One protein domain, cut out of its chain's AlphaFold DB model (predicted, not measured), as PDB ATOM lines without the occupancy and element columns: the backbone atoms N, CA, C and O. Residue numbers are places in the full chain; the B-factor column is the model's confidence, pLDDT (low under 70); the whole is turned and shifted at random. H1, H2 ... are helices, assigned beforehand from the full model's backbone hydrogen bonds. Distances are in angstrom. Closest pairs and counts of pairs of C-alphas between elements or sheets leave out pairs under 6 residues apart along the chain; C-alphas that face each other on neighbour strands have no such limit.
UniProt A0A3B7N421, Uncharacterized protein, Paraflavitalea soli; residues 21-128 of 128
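Overview. This is residues 21 to 128 of the 128 residues of an uncharacterized protein of Paraflavitalea soli (UniProt A0A3B7N421). The longest helix, H4, has the start of H1 and the start of H3 packed on it, while H2 folds back beside H1 as a loose helical hairpin. After the short H5, the chain turns back into H6, an arm running opposite to H4 with a gap between them; residues 116 to 128 stick out free. The printed part has 108 residues with six named helices, H1 to H6 in order, and no named strand: all helix, mostly crossed. It is compact, with a radius of gyration of the C-alphas of 14.8 A and spans of 45 by 32 by 24 A.

Arrangement. H4, residues 80 to 100, touches H1, residues 24 to 38, the same way at a steep tilt of 46 degrees; the closest C-alphas, of Ala 24 and Phe 93, are 4.7 A apart. H3, residues 60 to 71, touches H4 about perpendicular at 90 degrees, with residues 61 to 65 alone; the closest C-alphas, of Tyr 61 and Ser 86, are 4.9 A apart. H2, residues 44 to 58, forms a hairpin with H1, opposite ways at 41 degrees, a steep tilt; the closest C-alphas, of Asn 38 and Ala 47, are 5.1 A apart. H2 and H3 touch only at the corner, closest at the C-alphas of Leu 56 and Arg 63, 5.0 A. H5, residues 102 to 105, touches H1 residues 32 to 36 alone; the closest C-alphas, of Leu 35 and Leu 104, are 6.4 A apart. H6, residues 111 to 126, is close to but not clearly touching H4; the closest C-alphas, of Glu 98 and Lys 111, are 7.4 A apart. Every O i to N i+4 pair is within hydrogen-bond range in H1, H2, H3 and H4, and 11 of 12 in H6; H5 is too short for one.

Along the chain. H4 runs 30.1 A from C-alpha 80 at (-52.533, -47.642, -34.933). H1, from C-alpha 24 at (-46.050, -39.169, -19.335), is 20.8 A long, H2 21.4 A, H3 16.2 A and H5 4.9 A. H6 is 23.2 A, ending at C-alpha 126 at (-37.216, -35.165, -44.026).

Size, cuts and confidence. The C-alphas of Thr 40 and Lys 128, the two farthest apart, are 46.1 A apart. The printed part has no cut and no long link. Mean pLDDT of the printed part is 81.0; residues 21, 39 to 42, 107 to 108 and 110 to 128 are under 70.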
ATOM      1  N   GLU A  21     -51.395 -42.966 -15.029       61.34
ATOM      2  CA  GLU A  21     -50.817 -43.944 -15.969       61.34
ATOM      3  C   GLU A  21     -50.650 -43.424 -17.414       61.34
ATOM      4  O   GLU A  21     -49.839 -43.954 -18.178       61.34
ATOM      5  N   PHE A  22     -51.408 -42.398 -17.808       72.25
ATOM      6  CA  PHE A  22     -51.391 -41.809 -19.151       72.25
ATOM      7  C   PHE A  22     -50.617 -40.485 -19.202       72.25
ATOM      8  O   PHE A  22     -50.266 -40.027 -20.296       72.25
ATOM      9  N   ASP A  23     -50.338 -39.882 -18.045       89.38
ATOM     10  CA  ASP A  23     -49.549 -38.662 -17.944       89.38
ATOM     11  C   ASP A  23     -48.057 -39.005 -17.946       89.38
ATOM     12  O   ASP A  23     -47.449 -39.385 -16.947       89.38
ATOM     13  N   ALA A  24     -47.460 -38.885 -19.127       92.06
ATOM     14  CA  ALA A  24     -46.050 -39.169 -19.335       92.06
ATOM     15  C   ALA A  24     -45.121 -38.300 -18.475       92.06
ATOM     16  O   ALA A  24     -44.049 -38.772 -18.099       92.06
ATOM     17  N   GLU A  25     -45.500 -37.057 -18.170       94.06
ATOM     18  CA  GLU A  25     -44.664 -36.145 -17.384       94.06
ATOM     19  C   GLU A  25     -44.751 -36.470 -15.895       94.06
ATOM     20  O   GLU A  25     -43.726 -36.494 -15.214       94.06
ATOM     21  N   GLU A  26     -45.945 -36.797 -15.392       93.81
ATOM     22  CA  GLU A  26     -46.117 -37.270 -14.014       93.81
ATOM     23  C   GLU A  26     -45.337 -38.571 -13.781       93.81
ATOM     24  O   GLU A  26     -44.564 -38.674 -12.826       93.81
ATOM     25  N   VAL A  27     -45.452 -39.535 -14.702       94.44
ATOM     26  CA  VAL A  27     -44.714 -40.806 -14.629       94.44
ATOM     27  C   VAL A  27     -43.204 -40.575 -14.734       94.44
ATOM     28  O   VAL A  27     -42.437 -41.180 -13.982       94.44
ATOM     29  N   ALA A  28     -42.752 -39.675 -15.615       94.38
ATOM     30  CA  ALA A  28     -41.339 -39.307 -15.731       94.38
ATOM     31  C   ALA A  28     -40.806 -38.639 -14.463       94.38
ATOM     32  O   ALA A  28     -39.694 -38.939 -14.029       94.38
ATOM     33  N   LYS A  29     -41.605 -37.783 -13.822       94.81
ATOM     34  CA  LYS A  29     -41.267 -37.182 -12.533       94.81
ATOM     35  C   LYS A  29     -41.105 -38.246 -11.452       94.81
ATOM     36  O   LYS A  29     -40.066 -38.275 -10.797       94.81
ATOM     37  N   SER A  30     -42.063 -39.164 -11.316       93.75
ATOM     38  CA  SER A  30     -41.954 -40.284 -10.369       93.75
ATOM     39  C   SER A  30     -40.735 -41.166 -10.648       93.75
ATOM     40  O   SER A  30     -40.076 -41.626  -9.715       93.75
ATOM     41  N   TYR A  31     -40.384 -41.367 -11.918       93.62
ATOM     42  CA  TYR A  31     -39.172 -42.086 -12.305       93.62
ATOM     43  C   TYR A  31     -37.894 -41.338 -11.898       93.62
ATOM     44  O   TYR A  31     -36.995 -41.937 -11.312       93.62
ATOM     45  N   CYS A  32     -37.825 -40.023 -12.124       92.12
ATOM     46  CA  CYS A  32     -36.722 -39.187 -11.649       92.12
ATOM     47  C   CYS A  32     -36.580 -39.233 -10.117       92.12
ATOM     48  O   CYS A  32     -35.462 -39.324  -9.605       92.12
ATOM     49  N   ASP A  33     -37.693 -39.207  -9.381       93.44
ATOM     50  CA  ASP A  33     -37.704 -39.310  -7.918       93.44
ATOM     51  C   ASP A  33     -37.248 -40.701  -7.442       93.44
ATOM     52  O   ASP A  33     -36.483 -40.822  -6.476       93.44
ATOM     53  N   CYS A  34     -37.636 -41.760  -8.159       92.56
ATOM     54  CA  CYS A  34     -37.134 -43.114  -7.933       92.56
ATOM     55  C   CYS A  34     -35.614 -43.183  -8.128       92.56
ATOM     56  O   CYS A  34     -34.902 -43.678  -7.253       92.56
ATOM     57  N   LEU A  35     -35.095 -42.633  -9.229       90.25
ATOM     58  CA  LEU A  35     -33.654 -42.597  -9.475       90.25
ATOM     59  C   LEU A  35     -32.941 -41.824  -8.371       90.25
ATOM     60  O   LEU A  35     -31.969 -42.317  -7.812       90.25
ATOM     61  N   LYS A  36     -33.453 -40.651  -7.990       89.31
ATOM     62  CA  LYS A  36     -32.863 -39.822  -6.935       89.31
ATOM     63  C   LYS A  36     -32.809 -40.548  -5.587       89.31
ATOM     64  O   LYS A  36     -31.777 -40.512  -4.923       89.31
ATOM     65  N   SER A  37     -33.879 -41.239  -5.197       89.25
ATOM     66  CA  SER A  37     -33.928 -41.988  -3.931       89.25
ATOM     67  C   SER A  37     -33.017 -43.225  -3.919       89.25
ATOM     68  O   SER A  37     -32.440 -43.534  -2.878       89.25
ATOM     69  N   ASN A  38     -32.815 -43.877  -5.070       83.81
ATOM     70  CA  ASN A  38     -31.946 -45.056  -5.206       83.81
ATOM     71  C   ASN A  38     -30.487 -44.720  -5.592       83.81
ATOM     72  O   ASN A  38     -29.590 -45.553  -5.437       83.81
ATOM     73  N   SER A  39     -30.215 -43.486  -6.029       65.75
ATOM     74  CA  SER A  39     -28.882 -42.982  -6.420       65.75
ATOM     75  C   SER A  39     -27.920 -42.717  -5.251       65.75
ATOM     76  O   SER A  39     -26.818 -42.212  -5.445       65.75
ATOM     77  N   THR A  40     -28.304 -43.093  -4.028       55.47
ATOM     78  CA  THR A  40     -27.396 -43.210  -2.874       55.47
ATOM     79  C   THR A  40     -26.409 -44.376  -3.025       55.47
ATOM     80  O   THR A  40     -25.374 -44.406  -2.357       55.47
ATOM     81  N   SER A  41     -26.693 -45.315  -3.932       50.00
ATOM     82  CA  SER A  41     -25.783 -46.384  -4.331       50.00
ATOM     83  C   SER A  41     -24.860 -45.898  -5.454       50.00
ATOM     84  O   SER A  41     -25.304 -45.286  -6.419       50.00
ATOM     85  N   LYS A  42     -23.555 -46.174  -5.364       58.31
ATOM     86  CA  LYS A  42     -22.538 -45.872  -6.397       58.31
ATOM     87  C   LYS A  42     -22.764 -46.606  -7.739       58.31
ATOM     88  O   LYS A  42     -21.854 -46.659  -8.559       58.31
ATOM     89  N   ASP A  43     -23.942 -47.189  -7.945       74.88
ATOM     90  CA  ASP A  43     -24.288 -48.050  -9.064       74.88
ATOM     91  C   ASP A  43     -25.548 -47.519  -9.764       74.88
ATOM     92  O   ASP A  43     -26.692 -47.802  -9.398       74.88
ATOM     93  N   PHE A  44     -25.302 -46.711 -10.796       77.31
ATOM     94  CA  PHE A  44     -26.325 -46.174 -11.690       77.31
ATOM     95  C   PHE A  44     -27.204 -47.280 -12.296       77.31
ATOM     96  O   PHE A  44     -28.422 -47.115 -12.400       77.31
ATOM     97  N   LEU A  45     -26.606 -48.415 -12.672       81.44
ATOM     98  CA  LEU A  45     -27.316 -49.504 -13.332       81.44
ATOM     99  C   LEU A  45     -28.298 -50.181 -12.370       81.44
ATOM    100  O   LEU A  45     -29.422 -50.497 -12.768       81.44
ATOM    101  N   ALA A  46     -27.916 -50.344 -11.102       84.69
ATOM    102  CA  ALA A  46     -28.801 -50.877 -10.069       84.69
ATOM    103  C   ALA A  46     -30.020 -49.968  -9.831       84.69
ATOM    104  O   ALA A  46     -31.159 -50.441  -9.880       84.69
ATOM    105  N   ALA A  47     -29.802 -48.659  -9.648       86.56
ATOM    106  CA  ALA A  47     -30.890 -47.694  -9.469       86.56
ATOM    107  C   ALA A  47     -31.833 -47.673 -10.683       86.56
ATOM    108  O   ALA A  47     -33.055 -47.721 -10.525       86.56
ATOM    109  N   LYS A  48     -31.272 -47.685 -11.898       87.31
ATOM    110  CA  LYS A  48     -32.051 -47.762 -13.136       87.31
ATOM    111  C   LYS A  48     -32.884 -49.041 -13.207       87.31
ATOM    112  O   LYS A  48     -34.072 -48.969 -13.492       87.31
ATOM    113  N   THR A  49     -32.291 -50.194 -12.902       89.56
ATOM    114  CA  THR A  49     -32.973 -51.498 -12.942       89.56
ATOM    115  C   THR A  49     -34.180 -51.535 -12.004       89.56
ATOM    116  O   THR A  49     -35.247 -52.015 -12.387       89.56
ATOM    117  N   ILE A  50     -34.044 -50.979 -10.796       91.56
ATOM    118  CA  ILE A  50     -35.143 -50.872  -9.826       91.56
ATOM    119  C   ILE A  50     -36.276 -50.000 -10.383       91.56
ATOM    120  O   ILE A  50     -37.442 -50.405 -10.371       91.56
ATOM    121  N   CYS A  51     -35.942 -48.816 -10.898       92.62
ATOM    122  CA  CYS A  51     -36.942 -47.864 -11.377       92.62
ATOM    123  C   CYS A  51     -37.622 -48.323 -12.675       92.62
ATOM    124  O   CYS A  51     -38.843 -48.206 -12.794       92.62
ATOM    125  N   ASP A  52     -36.869 -48.916 -13.607       92.62
ATOM    126  CA  ASP A  52     -37.415 -49.567 -14.802       92.62
ATOM    127  C   ASP A  52     -38.374 -50.691 -14.405       92.62
ATOM    128  O   ASP A  52     -39.479 -50.772 -14.935       92.62
ATOM    129  N   GLY A  53     -37.988 -51.538 -13.442       93.44
ATOM    130  CA  GLY A  53     -38.816 -52.642 -12.955       93.44
ATOM    131  C   GLY A  53     -40.170 -52.178 -12.416       93.44
ATOM    132  O   GLY A  53     -41.202 -52.769 -12.740       93.44
ATOM    133  N   SER A  54     -40.184 -51.078 -11.659       92.69
ATOM    134  CA  SER A  54     -41.420 -50.469 -11.151       92.69
ATOM    135  C   SER A  54     -42.334 -49.987 -12.284       92.69
ATOM    136  O   SER A  54     -43.530 -50.304 -12.310       92.69
ATOM    137  N   LEU A  55     -41.780 -49.288 -13.282       92.81
ATOM    138  CA  LEU A  55     -42.558 -48.813 -14.431       92.81
ATOM    139  C   LEU A  55     -43.009 -49.939 -15.356       92.81
ATOM    140  O   LEU A  55     -44.110 -49.876 -15.900       92.81
ATOM    141  N   LEU A  56     -42.216 -50.999 -15.509       93.19
ATOM    142  CA  LEU A  56     -42.624 -52.174 -16.272       93.19
ATOM    143  C   LEU A  56     -43.885 -52.796 -15.690       93.19
ATOM    144  O   LEU A  56     -44.759 -53.200 -16.453       93.19
ATOM    145  N   GLN A  57     -44.020 -52.833 -14.366       90.12
ATOM    146  CA  GLN A  57     -45.202 -53.386 -13.706       90.12
ATOM    147  C   GLN A  57     -46.410 -52.447 -13.756       90.12
ATOM    148  O   GLN A  57     -47.526 -52.917 -13.971       90.12
ATOM    149  N   SER A  58     -46.188 -51.141 -13.616       89.12
ATOM    150  CA  SER A  58     -47.254 -50.153 -13.398       89.12
ATOM    151  C   SER A  58     -47.672 -49.353 -14.634       89.12
ATOM    152  O   SER A  58     -48.784 -48.848 -14.668       89.12
ATOM    153  N   ASN A  59     -46.839 -49.243 -15.676       93.12
ATOM    154  CA  ASN A  59     -47.139 -48.406 -16.839       93.12
ATOM    155  C   ASN A  59     -47.149 -49.198 -18.157       93.12
ATOM    156  O   ASN A  59     -46.129 -49.700 -18.640       93.12
ATOM    157  N   ARG A  60     -48.326 -49.279 -18.788       91.81
ATOM    158  CA  ARG A  60     -48.529 -50.017 -20.046       91.81
ATOM    159  C   ARG A  60     -47.707 -49.458 -21.210       91.81
ATOM    160  O   ARG A  60     -47.165 -50.241 -21.987       91.81
ATOM    161  N   TYR A  61     -47.641 -48.137 -21.372       91.88
ATOM    162  CA  TYR A  61     -46.965 -47.515 -22.517       91.88
ATOM    163  C   TYR A  61     -45.445 -47.602 -22.412       91.88
ATOM    164  O   TYR A  61     -44.780 -47.846 -23.422       91.88
ATOM    165  N   PHE A  62     -44.918 -47.477 -21.193       91.69
ATOM    166  CA  PHE A  62     -43.518 -47.754 -20.894       91.69
ATOM    167  C   PHE A  62     -43.177 -49.212 -21.223       91.69
ATOM    168  O   PHE A  62     -42.224 -49.485 -21.946       91.69
ATOM    169  N   ARG A  63     -44.016 -50.165 -20.790       91.88
ATOM    170  CA  ARG A  63     -43.824 -51.597 -21.073       91.88
ATOM    171  C   ARG A  63     -43.797 -51.917 -22.563       91.88
ATOM    172  O   ARG A  63     -42.951 -52.691 -22.999       91.88
ATOM    173  N   ILE A  64     -44.697 -51.325 -23.349       90.88
ATOM    174  CA  ILE A  64     -44.711 -51.505 -24.808       90.88
ATOM    175  C   ILE A  64     -43.391 -51.024 -25.426       90.88
ATOM    176  O   ILE A  64     -42.829 -51.711 -26.274       90.88
ATOM    177  N   ASN A  65     -42.879 -49.870 -24.994       89.69
ATOM    178  CA  ASN A  65     -41.608 -49.336 -25.486       89.69
ATOM    179  C   ASN A  65     -40.398 -50.160 -25.057       89.69
ATOM    180  O   ASN A  65     -39.487 -50.357 -25.857       89.69
ATOM    181  N   TYR A  66     -40.405 -50.669 -23.828       90.38
ATOM    182  CA  TYR A  66     -39.368 -51.575 -23.360       90.38
ATOM    183  C   TYR A  66     -39.324 -52.846 -24.214       90.38
ATOM    184  O   TYR A  66     -38.263 -53.218 -24.699       90.38
ATOM    185  N   ILE A  67     -40.481 -53.467 -24.479       88.56
ATOM    186  CA  ILE A  67     -40.561 -54.654 -25.342       88.56
ATOM    187  C   ILE A  67     -40.028 -54.346 -26.747       88.56
ATOM    188  O   ILE A  67     -39.224 -55.117 -27.259       88.56
ATOM    189  N   GLU A  68     -40.422 -53.218 -27.345       88.12
ATOM    190  CA  GLU A  68     -39.901 -52.777 -28.649       88.12
ATOM    191  C   GLU A  68     -38.373 -52.628 -28.638       88.12
ATOM    192  O   GLU A  68     -37.687 -53.080 -29.551       88.12
ATOM    193  N   SER A  69     -37.835 -52.006 -27.590       85.44
ATOM    194  CA  SER A  69     -36.404 -51.710 -27.476       85.44
ATOM    195  C   SER A  69     -35.568 -52.967 -27.221       85.44
ATOM    196  O   SER A  69     -34.438 -53.056 -27.692       85.44
ATOM    197  N   THR A  70     -36.112 -53.946 -26.490       86.19
ATOM    198  CA  THR A  70     -35.419 -55.195 -26.136       86.19
ATOM    199  C   THR A  70     -35.572 -56.281 -27.198       86.19
ATOM    200  O   THR A  70     -34.610 -56.985 -27.492       86.19
ATOM    201  N   TYR A  71     -36.766 -56.438 -27.770       82.31
ATOM    202  CA  TYR A  71     -37.105 -57.557 -28.659       82.31
ATOM    203  C   TYR A  71     -37.279 -57.141 -30.128       82.31
ATOM    204  O   TYR A  71     -37.491 -57.994 -30.990       82.31
ATOM    205  N   GLY A  72     -37.150 -55.849 -30.440       78.81
ATOM    206  CA  GLY A  72     -37.292 -55.317 -31.793       78.81
ATOM    207  C   GLY A  72     -38.749 -55.089 -32.202       78.81
ATOM    208  O   GLY A  72     -39.631 -55.009 -31.356       78.81
ATOM    209  N   ARG A  73     -38.969 -54.977 -33.523       78.81
ATOM    210  CA  ARG A  73     -40.157 -54.425 -34.217       78.81
ATOM    211  C   ARG A  73     -41.509 -55.056 -33.832       78.81
ATOM    212  O   ARG A  73     -42.139 -55.716 -34.652       78.81
ATOM    213  N   TYR A  74     -42.000 -54.817 -32.629       79.94
ATOM    214  CA  TYR A  74     -43.304 -55.243 -32.131       79.94
ATOM    215  C   TYR A  74     -44.378 -54.171 -32.364       79.94
ATOM    216  O   TYR A  74     -45.529 -54.478 -32.671       79.94
ATOM    217  N   MET A  75     -43.999 -52.892 -32.313       79.75
ATOM    218  CA  MET A  75     -44.879 -51.737 -32.503       79.75
ATOM    219  C   MET A  75     -45.549 -51.709 -33.879       79.75
ATOM    220  O   MET A  75     -46.649 -51.168 -34.003       79.75
ATOM    221  N   VAL A  76     -44.938 -52.305 -34.909       83.38
ATOM    222  CA  VAL A  76     -45.527 -52.388 -36.261       83.38
ATOM    223  C   VAL A  76     -46.771 -53.278 -36.310       83.38
ATOM    224  O   VAL A  76     -47.624 -53.066 -37.168       83.38
ATOM    225  N   PHE A  77     -46.898 -54.226 -35.377       88.56
ATOM    226  CA  PHE A  77     -48.037 -55.143 -35.279       88.56
ATOM    227  C   PHE A  77     -49.148 -54.622 -34.358       88.56
ATOM    228  O   PHE A  77     -50.219 -55.223 -34.278       88.56
ATOM    229  N   LEU A  78     -48.921 -53.508 -33.656       88.44
ATOM    230  CA  LEU A  78     -49.922 -52.920 -32.770       88.44
ATOM    231  C   LEU A  78     -50.990 -52.145 -33.559       88.44
ATOM    232  O   LEU A  78     -50.681 -51.516 -34.577       88.44
ATOM    233  N   PRO A  79     -52.240 -52.088 -33.055       93.88
ATOM    234  CA  PRO A  79     -53.252 -51.188 -33.593       93.88
ATOM    235  C   PRO A  79     -52.744 -49.743 -33.622       93.88
ATOM    236  O   PRO A  79     -52.150 -49.279 -32.646       93.88
ATOM    237  N   LYS A  80     -53.027 -49.013 -34.710       89.62
ATOM    238  CA  LYS A  80     -52.533 -47.642 -34.933       89.62
ATOM    239  C   LYS A  80     -52.718 -46.734 -33.714       89.62
ATOM    240  O   LYS A  80     -51.755 -46.122 -33.277       89.62
ATOM    241  N   GLY A  81     -53.916 -46.705 -33.123       89.19
ATOM    242  CA  GLY A  81     -54.186 -45.873 -31.945       89.19
ATOM    243  C   GLY A  81     -53.279 -46.205 -30.756       89.19
ATOM    244  O   GLY A  81     -52.709 -45.306 -30.152       89.19
ATOM    245  N   LEU A  82     -53.066 -47.493 -30.465       89.12
ATOM    246  CA  LEU A  82     -52.185 -47.916 -29.375       89.12
ATOM    247  C   LEU A  82     -50.722 -47.569 -29.662       89.12
ATOM    248  O   LEU A  82     -50.015 -47.119 -28.761       89.12
ATOM    249  N   ARG A  83     -50.271 -47.770 -30.902       88.88
ATOM    250  CA  ARG A  83     -48.919 -47.407 -31.334       88.88
ATOM    251  C   ARG A  83     -48.684 -45.906 -31.190       88.88
ATOM    252  O   ARG A  83     -47.700 -45.516 -30.573       88.88
ATOM    253  N   ASP A  84     -49.596 -45.086 -31.701       88.38
ATOM    254  CA  ASP A  84     -49.466 -43.629 -31.702       88.38
ATOM    255  C   ASP A  84     -49.532 -43.077 -30.261       88.38
ATOM    256  O   ASP A  84     -48.712 -42.240 -29.882       88.38
ATOM    257  N   SER A  85     -50.420 -43.610 -29.406       90.12
ATOM    258  CA  SER A  85     -50.454 -43.274 -27.973       90.12
ATOM    259  C   SER A  85     -49.181 -43.695 -27.241       90.12
ATOM    260  O   SER A  85     -48.654 -42.916 -26.449       90.12
ATOM    261  N   SER A  86     -48.654 -44.890 -27.528       89.94
ATOM    262  CA  SER A  86     -47.395 -45.361 -26.938       89.94
ATOM    263  C   SER A  86     -46.236 -44.466 -27.367       89.94
ATOM    264  O   SER A  86     -45.479 -44.002 -26.522       89.94
ATOM    265  N   ALA A  87     -46.106 -44.168 -28.660       87.19
ATOM    266  CA  ALA A  87     -45.053 -43.295 -29.172       87.19
ATOM    267  C   ALA A  87     -45.126 -41.893 -28.546       87.19
ATOM    268  O   ALA A  87     -44.118 -41.386 -28.057       87.19
ATOM    269  N   GLY A  88     -46.323 -41.301 -28.482       88.75
ATOM    270  CA  GLY A  88     -46.534 -39.988 -27.870       88.75
ATOM    271  C   GLY A  88     -46.234 -39.960 -26.369       88.75
ATOM    272  O   GLY A  88     -45.627 -39.004 -25.888       88.75
ATOM    273  N   PHE A  89     -46.614 -41.010 -25.634       93.12
ATOM    274  CA  PHE A  89     -46.252 -41.160 -24.224       93.12
ATOM    275  C   PHE A  89     -44.731 -41.192 -24.048       93.12
ATOM    276  O   PHE A  89     -44.187 -40.394 -23.293       93.12
ATOM    277  N   ASN A  90     -44.036 -42.068 -24.779       90.19
ATOM    278  CA  ASN A  90     -42.595 -42.256 -24.612       90.19
ATOM    279  C   ASN A  90     -41.800 -41.010 -25.005       90.19
ATOM    280  O   ASN A  90     -40.865 -40.648 -24.299       90.19
ATOM    281  N   LEU A  91     -42.207 -40.309 -26.068       88.88
ATOM    282  CA  LEU A  91     -41.591 -39.040 -26.450       88.88
ATOM    283  C   LEU A  91     -41.651 -38.022 -25.302       88.88
ATOM    284  O   LEU A  91     -40.629 -37.458 -24.926       88.88
ATOM    285  N   ARG A  92     -42.832 -37.812 -24.707       91.38
ATOM    286  CA  ARG A  92     -42.987 -36.882 -23.575       91.38
ATOM    287  C   ARG A  92     -42.219 -37.343 -22.337       91.38
ATOM    288  O   ARG A  92     -41.558 -36.528 -21.700       91.38
ATOM    289  N   PHE A  93     -42.266 -38.637 -22.033       93.69
ATOM    290  CA  PHE A  93     -41.581 -39.231 -20.888       93.69
ATOM    291  C   PHE A  93     -40.062 -39.012 -20.966       93.69
ATOM    292  O   PHE A  93     -39.461 -38.471 -20.037       93.69
ATOM    293  N   TYR A  94     -39.438 -39.362 -22.096       89.81
ATOM    294  CA  TYR A  94     -37.994 -39.199 -22.271       89.81
ATOM    295  C   TYR A  94     -37.578 -37.729 -22.384       89.81
ATOM    296  O   TYR A  94     -36.567 -37.361 -21.789       89.81
ATOM    297  N   ASN A  95     -38.377 -36.870 -23.031       89.00
ATOM    298  CA  ASN A  95     -38.120 -35.423 -23.056       89.00
ATOM    299  C   ASN A  95     -38.120 -34.823 -21.644       89.00
ATOM    300  O   ASN A  95     -37.258 -34.007 -21.312       89.00
ATOM    301  N   TYR A  96     -39.060 -35.238 -20.788       92.56
ATOM    302  CA  TYR A  96     -39.095 -34.787 -19.400       92.56
ATOM    303  C   TYR A  96     -37.853 -35.250 -18.632       92.56
ATOM    304  O   TYR A  96     -37.227 -34.443 -17.939       92.56
ATOM    305  N   ILE A  97     -37.474 -36.525 -18.755       90.25
ATOM    306  CA  ILE A  97     -36.267 -37.070 -18.113       90.25
ATOM    307  C   ILE A  97     -35.030 -36.294 -18.557       90.25
ATOM    308  O   ILE A  97     -34.230 -35.870 -17.721       90.25
ATOM    309  N   GLU A  98     -34.883 -36.068 -19.858       86.75
ATOM    310  CA  GLU A  98     -33.767 -35.325 -20.432       86.75
ATOM    311  C   GLU A  98     -33.705 -33.881 -19.899       86.75
ATOM    312  O   GLU A  98     -32.645 -33.377 -19.509       86.75
ATOM    313  N   ALA A  99     -34.854 -33.214 -19.798       87.44
ATOM    314  CA  ALA A  99     -34.925 -31.857 -19.279       87.44
ATOM    315  C   ALA A  99     -34.601 -31.782 -17.775       87.44
ATOM    316  O   ALA A  99     -33.877 -30.872 -17.354       87.44
ATOM    317  N   ASN A 100     -35.084 -32.738 -16.974       88.19
ATOM    318  CA  ASN A 100     -35.169 -32.588 -15.517       88.19
ATOM    319  C   ASN A 100     -34.198 -33.464 -14.714       88.19
ATOM    320  O   ASN A 100     -33.706 -33.022 -13.678       88.19
ATOM    321  N   CYS A 101     -33.892 -34.685 -15.161       87.25
ATOM    322  CA  CYS A 101     -33.080 -35.635 -14.386       87.25
ATOM    323  C   CYS A 101     -32.063 -36.431 -15.216       87.25
ATOM    324  O   CYS A 101     -31.573 -37.468 -14.785       87.25
ATOM    325  N   CYS A 102     -31.675 -35.920 -16.380       82.38
ATOM    326  CA  CYS A 102     -30.801 -36.593 -17.341       82.38
ATOM    327  C   CYS A 102     -29.480 -37.124 -16.761       82.38
ATOM    328  O   CYS A 102     -29.100 -38.250 -17.055       82.38
ATOM    329  N   LYS A 103     -28.822 -36.373 -15.865       79.06
ATOM    330  CA  LYS A 103     -27.594 -36.828 -15.176       79.06
ATOM    331  C   LYS A 103     -27.808 -38.049 -14.272       79.06
ATOM    332  O   LYS A 103     -26.847 -38.740 -13.965       79.06
ATOM    333  N   LEU A 104     -29.042 -38.280 -13.823       77.69
ATOM    334  CA  LEU A 104     -29.436 -39.446 -13.030       77.69
ATOM    335  C   LEU A 104     -29.925 -40.600 -13.908       77.69
ATOM    336  O   LEU A 104     -29.908 -41.736 -13.454       77.69
ATOM    337  N   ALA A 105     -30.395 -40.311 -15.127       70.69
ATOM    338  CA  ALA A 105     -31.056 -41.275 -16.003       70.69
ATOM    339  C   ALA A 105     -30.177 -41.801 -17.151       70.69
ATOM    340  O   ALA A 105     -30.476 -42.869 -17.683       70.69
ATOM    341  N   PHE A 106     -29.100 -41.094 -17.514       73.62
ATOM    342  CA  PHE A 106     -28.182 -41.487 -18.584       73.62
ATOM    343  C   PHE A 106     -26.718 -41.305 -18.171       73.62
ATOM    344  O   PHE A 106     -26.295 -40.213 -17.774       73.62
ATOM    345  N   GLU A 107     -25.931 -42.370 -18.327       63.28
ATOM    346  CA  GLU A 107     -24.477 -42.332 -18.196       63.28
ATOM    347  C   GLU A 107     -23.915 -41.410 -19.293       63.28
ATOM    348  O   GLU A 107     -24.127 -41.644 -20.481       63.28
ATOM    349  N   ASN A 108     -23.246 -40.320 -18.898       65.06
ATOM    350  CA  ASN A 108     -22.730 -39.267 -19.790       65.06
ATOM    351  C   ASN A 108     -23.785 -38.360 -20.447       65.06
ATOM    352  O   ASN A 108     -23.597 -37.899 -21.573       65.06
ATOM    353  N   CYS A 109     -24.875 -38.043 -19.744       71.94
ATOM    354  CA  CYS A 109     -25.797 -37.011 -20.213       71.94
ATOM    355  C   CYS A 109     -25.084 -35.670 -20.498       71.94
ATOM    356  O   CYS A 109     -24.714 -34.937 -19.573       71.94
ATOM    357  N   ASN A 110     -24.995 -35.315 -21.782       69.00
ATOM    358  CA  ASN A 110     -24.709 -33.969 -22.261       69.00
ATOM    359  C   ASN A 110     -25.934 -33.449 -23.029       69.00
ATOM    360  O   ASN A 110     -26.269 -33.957 -24.099       69.00
ATOM    361  N   LYS A 111     -26.613 -32.440 -22.470       62.47
ATOM    362  CA  LYS A 111     -27.832 -31.855 -23.058       62.47
ATOM    363  C   LYS A 111     -27.595 -31.280 -24.460       62.47
ATOM    364  O   LYS A 111     -28.517 -31.269 -25.270       62.47
ATOM    365  N   GLU A 112     -26.378 -30.826 -24.757       62.47
ATOM    366  CA  GLU A 112     -26.041 -30.254 -26.065       62.47
ATOM    367  C   GLU A 112     -25.977 -31.327 -27.165       62.47
ATOM    368  O   GLU A 112     -26.512 -31.120 -28.252       62.47
ATOM    369  N   ASP A 113     -25.434 -32.513 -26.873       61.16
ATOM    370  CA  ASP A 113     -25.302 -33.602 -27.854       61.16
ATOM    371  C   ASP A 113     -26.641 -34.259 -28.221       61.16
ATOM    372  O   ASP A 113     -26.831 -34.711 -29.351       61.16
ATOM    373  N   SER A 114     -27.576 -34.336 -27.272       58.78
ATOM    374  CA  SER A 114     -28.867 -35.003 -27.465       58.78
ATOM    375  C   SER A 114     -29.782 -34.240 -28.432       58.78
ATOM    376  O   SER A 114     -30.275 -34.812 -29.410       58.78
ATOM    377  N   LEU A 115     -29.932 -32.926 -28.232       56.84
ATOM    378  CA  LEU A 115     -30.726 -32.067 -29.115       56.84
ATOM    379  C   LEU A 115     -30.138 -32.000 -30.530       56.84
ATOM    380  O   LEU A 115     -30.885 -32.008 -31.511       56.84
ATOM    381  N   ILE A 116     -28.806 -31.986 -30.654       58.09
ATOM    382  CA  ILE A 116     -28.117 -32.029 -31.950       58.09
ATOM    383  C   ILE A 116     -28.411 -33.353 -32.670       58.09
ATOM    384  O   ILE A 116     -28.778 -33.335 -33.846       58.09
ATOM    385  N   LYS A 117     -28.328 -34.495 -31.973       59.75
ATOM    386  CA  LYS A 117     -28.611 -35.822 -32.550       59.75
ATOM    387  C   LYS A 117     -30.078 -35.999 -32.946       59.75
ATOM    388  O   LYS A 117     -30.349 -36.538 -34.017       59.75
ATOM    389  N   GLN A 118     -31.026 -35.517 -32.138       60.00
ATOM    390  CA  GLN A 118     -32.451 -35.555 -32.487       60.00
ATOM    391  C   GLN A 118     -32.753 -34.700 -33.723       60.00
ATOM    392  O   GLN A 118     -33.448 -35.154 -34.631       60.00
ATOM    393  N   ARG A 119     -32.181 -33.492 -33.803       57.19
ATOM    394  CA  ARG A 119     -32.347 -32.605 -34.963       57.19
ATOM    395  C   ARG A 119     -31.763 -33.219 -36.233       57.19
ATOM    396  O   ARG A 119     -32.437 -33.250 -37.255       57.19
ATOM    397  N   GLN A 120     -30.566 -33.800 -36.147       59.81
ATOM    398  CA  GLN A 120     -29.938 -34.524 -37.257       59.81
ATOM    399  C   GLN A 120     -30.766 -35.735 -37.712       59.81
ATOM    400  O   GLN A 120     -30.893 -35.972 -38.914       59.81
ATOM    401  N   ALA A 121     -31.360 -36.485 -36.779       59.22
ATOM    402  CA  ALA A 121     -32.232 -37.606 -37.107       59.22
ATOM    403  C   ALA A 121     -33.489 -37.136 -37.856       59.22
ATOM    404  O   ALA A 121     -33.788 -37.666 -38.925       59.22
ATOM    405  N   VAL A 122     -34.174 -36.101 -37.362       67.00
ATOM    406  CA  VAL A 122     -35.348 -35.509 -38.029       67.00
ATOM    407  C   VAL A 122     -34.989 -34.971 -39.417       67.00
ATOM    408  O   VAL A 122     -35.662 -35.305 -40.391       67.00
ATOM    409  N   ASP A 123     -33.888 -34.227 -39.545       59.97
ATOM    410  CA  ASP A 123     -33.424 -33.685 -40.829       59.97
ATOM    411  C   ASP A 123     -33.077 -34.791 -41.839       59.97
ATOM    412  O   ASP A 123     -33.300 -34.636 -43.039       59.97
ATOM    413  N   SER A 124     -32.554 -35.930 -41.374       60.91
ATOM    414  CA  SER A 124     -32.270 -37.090 -42.230       60.91
ATOM    415  C   SER A 124     -33.535 -37.816 -42.703       60.91
ATOM    416  O   SER A 124     -33.549 -38.364 -43.805       60.91
ATOM    417  N   PHE A 125     -34.606 -37.787 -41.903       51.19
ATOM    418  CA  PHE A 125     -35.912 -38.341 -42.263       51.19
ATOM    419  C   PHE A 125     -36.667 -37.452 -43.253       51.19
ATOM    420  O   PHE A 125     -37.331 -37.980 -44.135       51.19
ATOM    421  N   LEU A 126     -36.547 -36.128 -43.138       55.12
ATOM    422  CA  LEU A 126     -37.216 -35.165 -44.026       55.12
ATOM    423  C   LEU A 126     -36.546 -35.017 -45.402       55.12
ATOM    424  O   LEU A 126     -37.130 -34.429 -46.308       55.12
ATOM    425  N   LYS A 127     -35.314 -35.518 -45.561       57.28
ATOM    426  CA  LYS A 127     -34.562 -35.514 -46.831       57.28
ATOM    427  C   LYS A 127     -34.747 -36.788 -47.671       57.28
ATOM    428  O   LYS A 127     -34.115 -36.898 -48.721       57.28
ATOM    429  N   LYS A 128     -35.558 -37.745 -47.213       44.44
ATOM    430  CA  LYS A 128     -35.967 -38.946 -47.957       44.44
ATOM    431  C   LYS A 128     -37.396 -38.804 -48.454       44.44
ATOM    432  O   LYS A 128     -37.662 -39.369 -49.534       44.44
TER     433      LYS A 128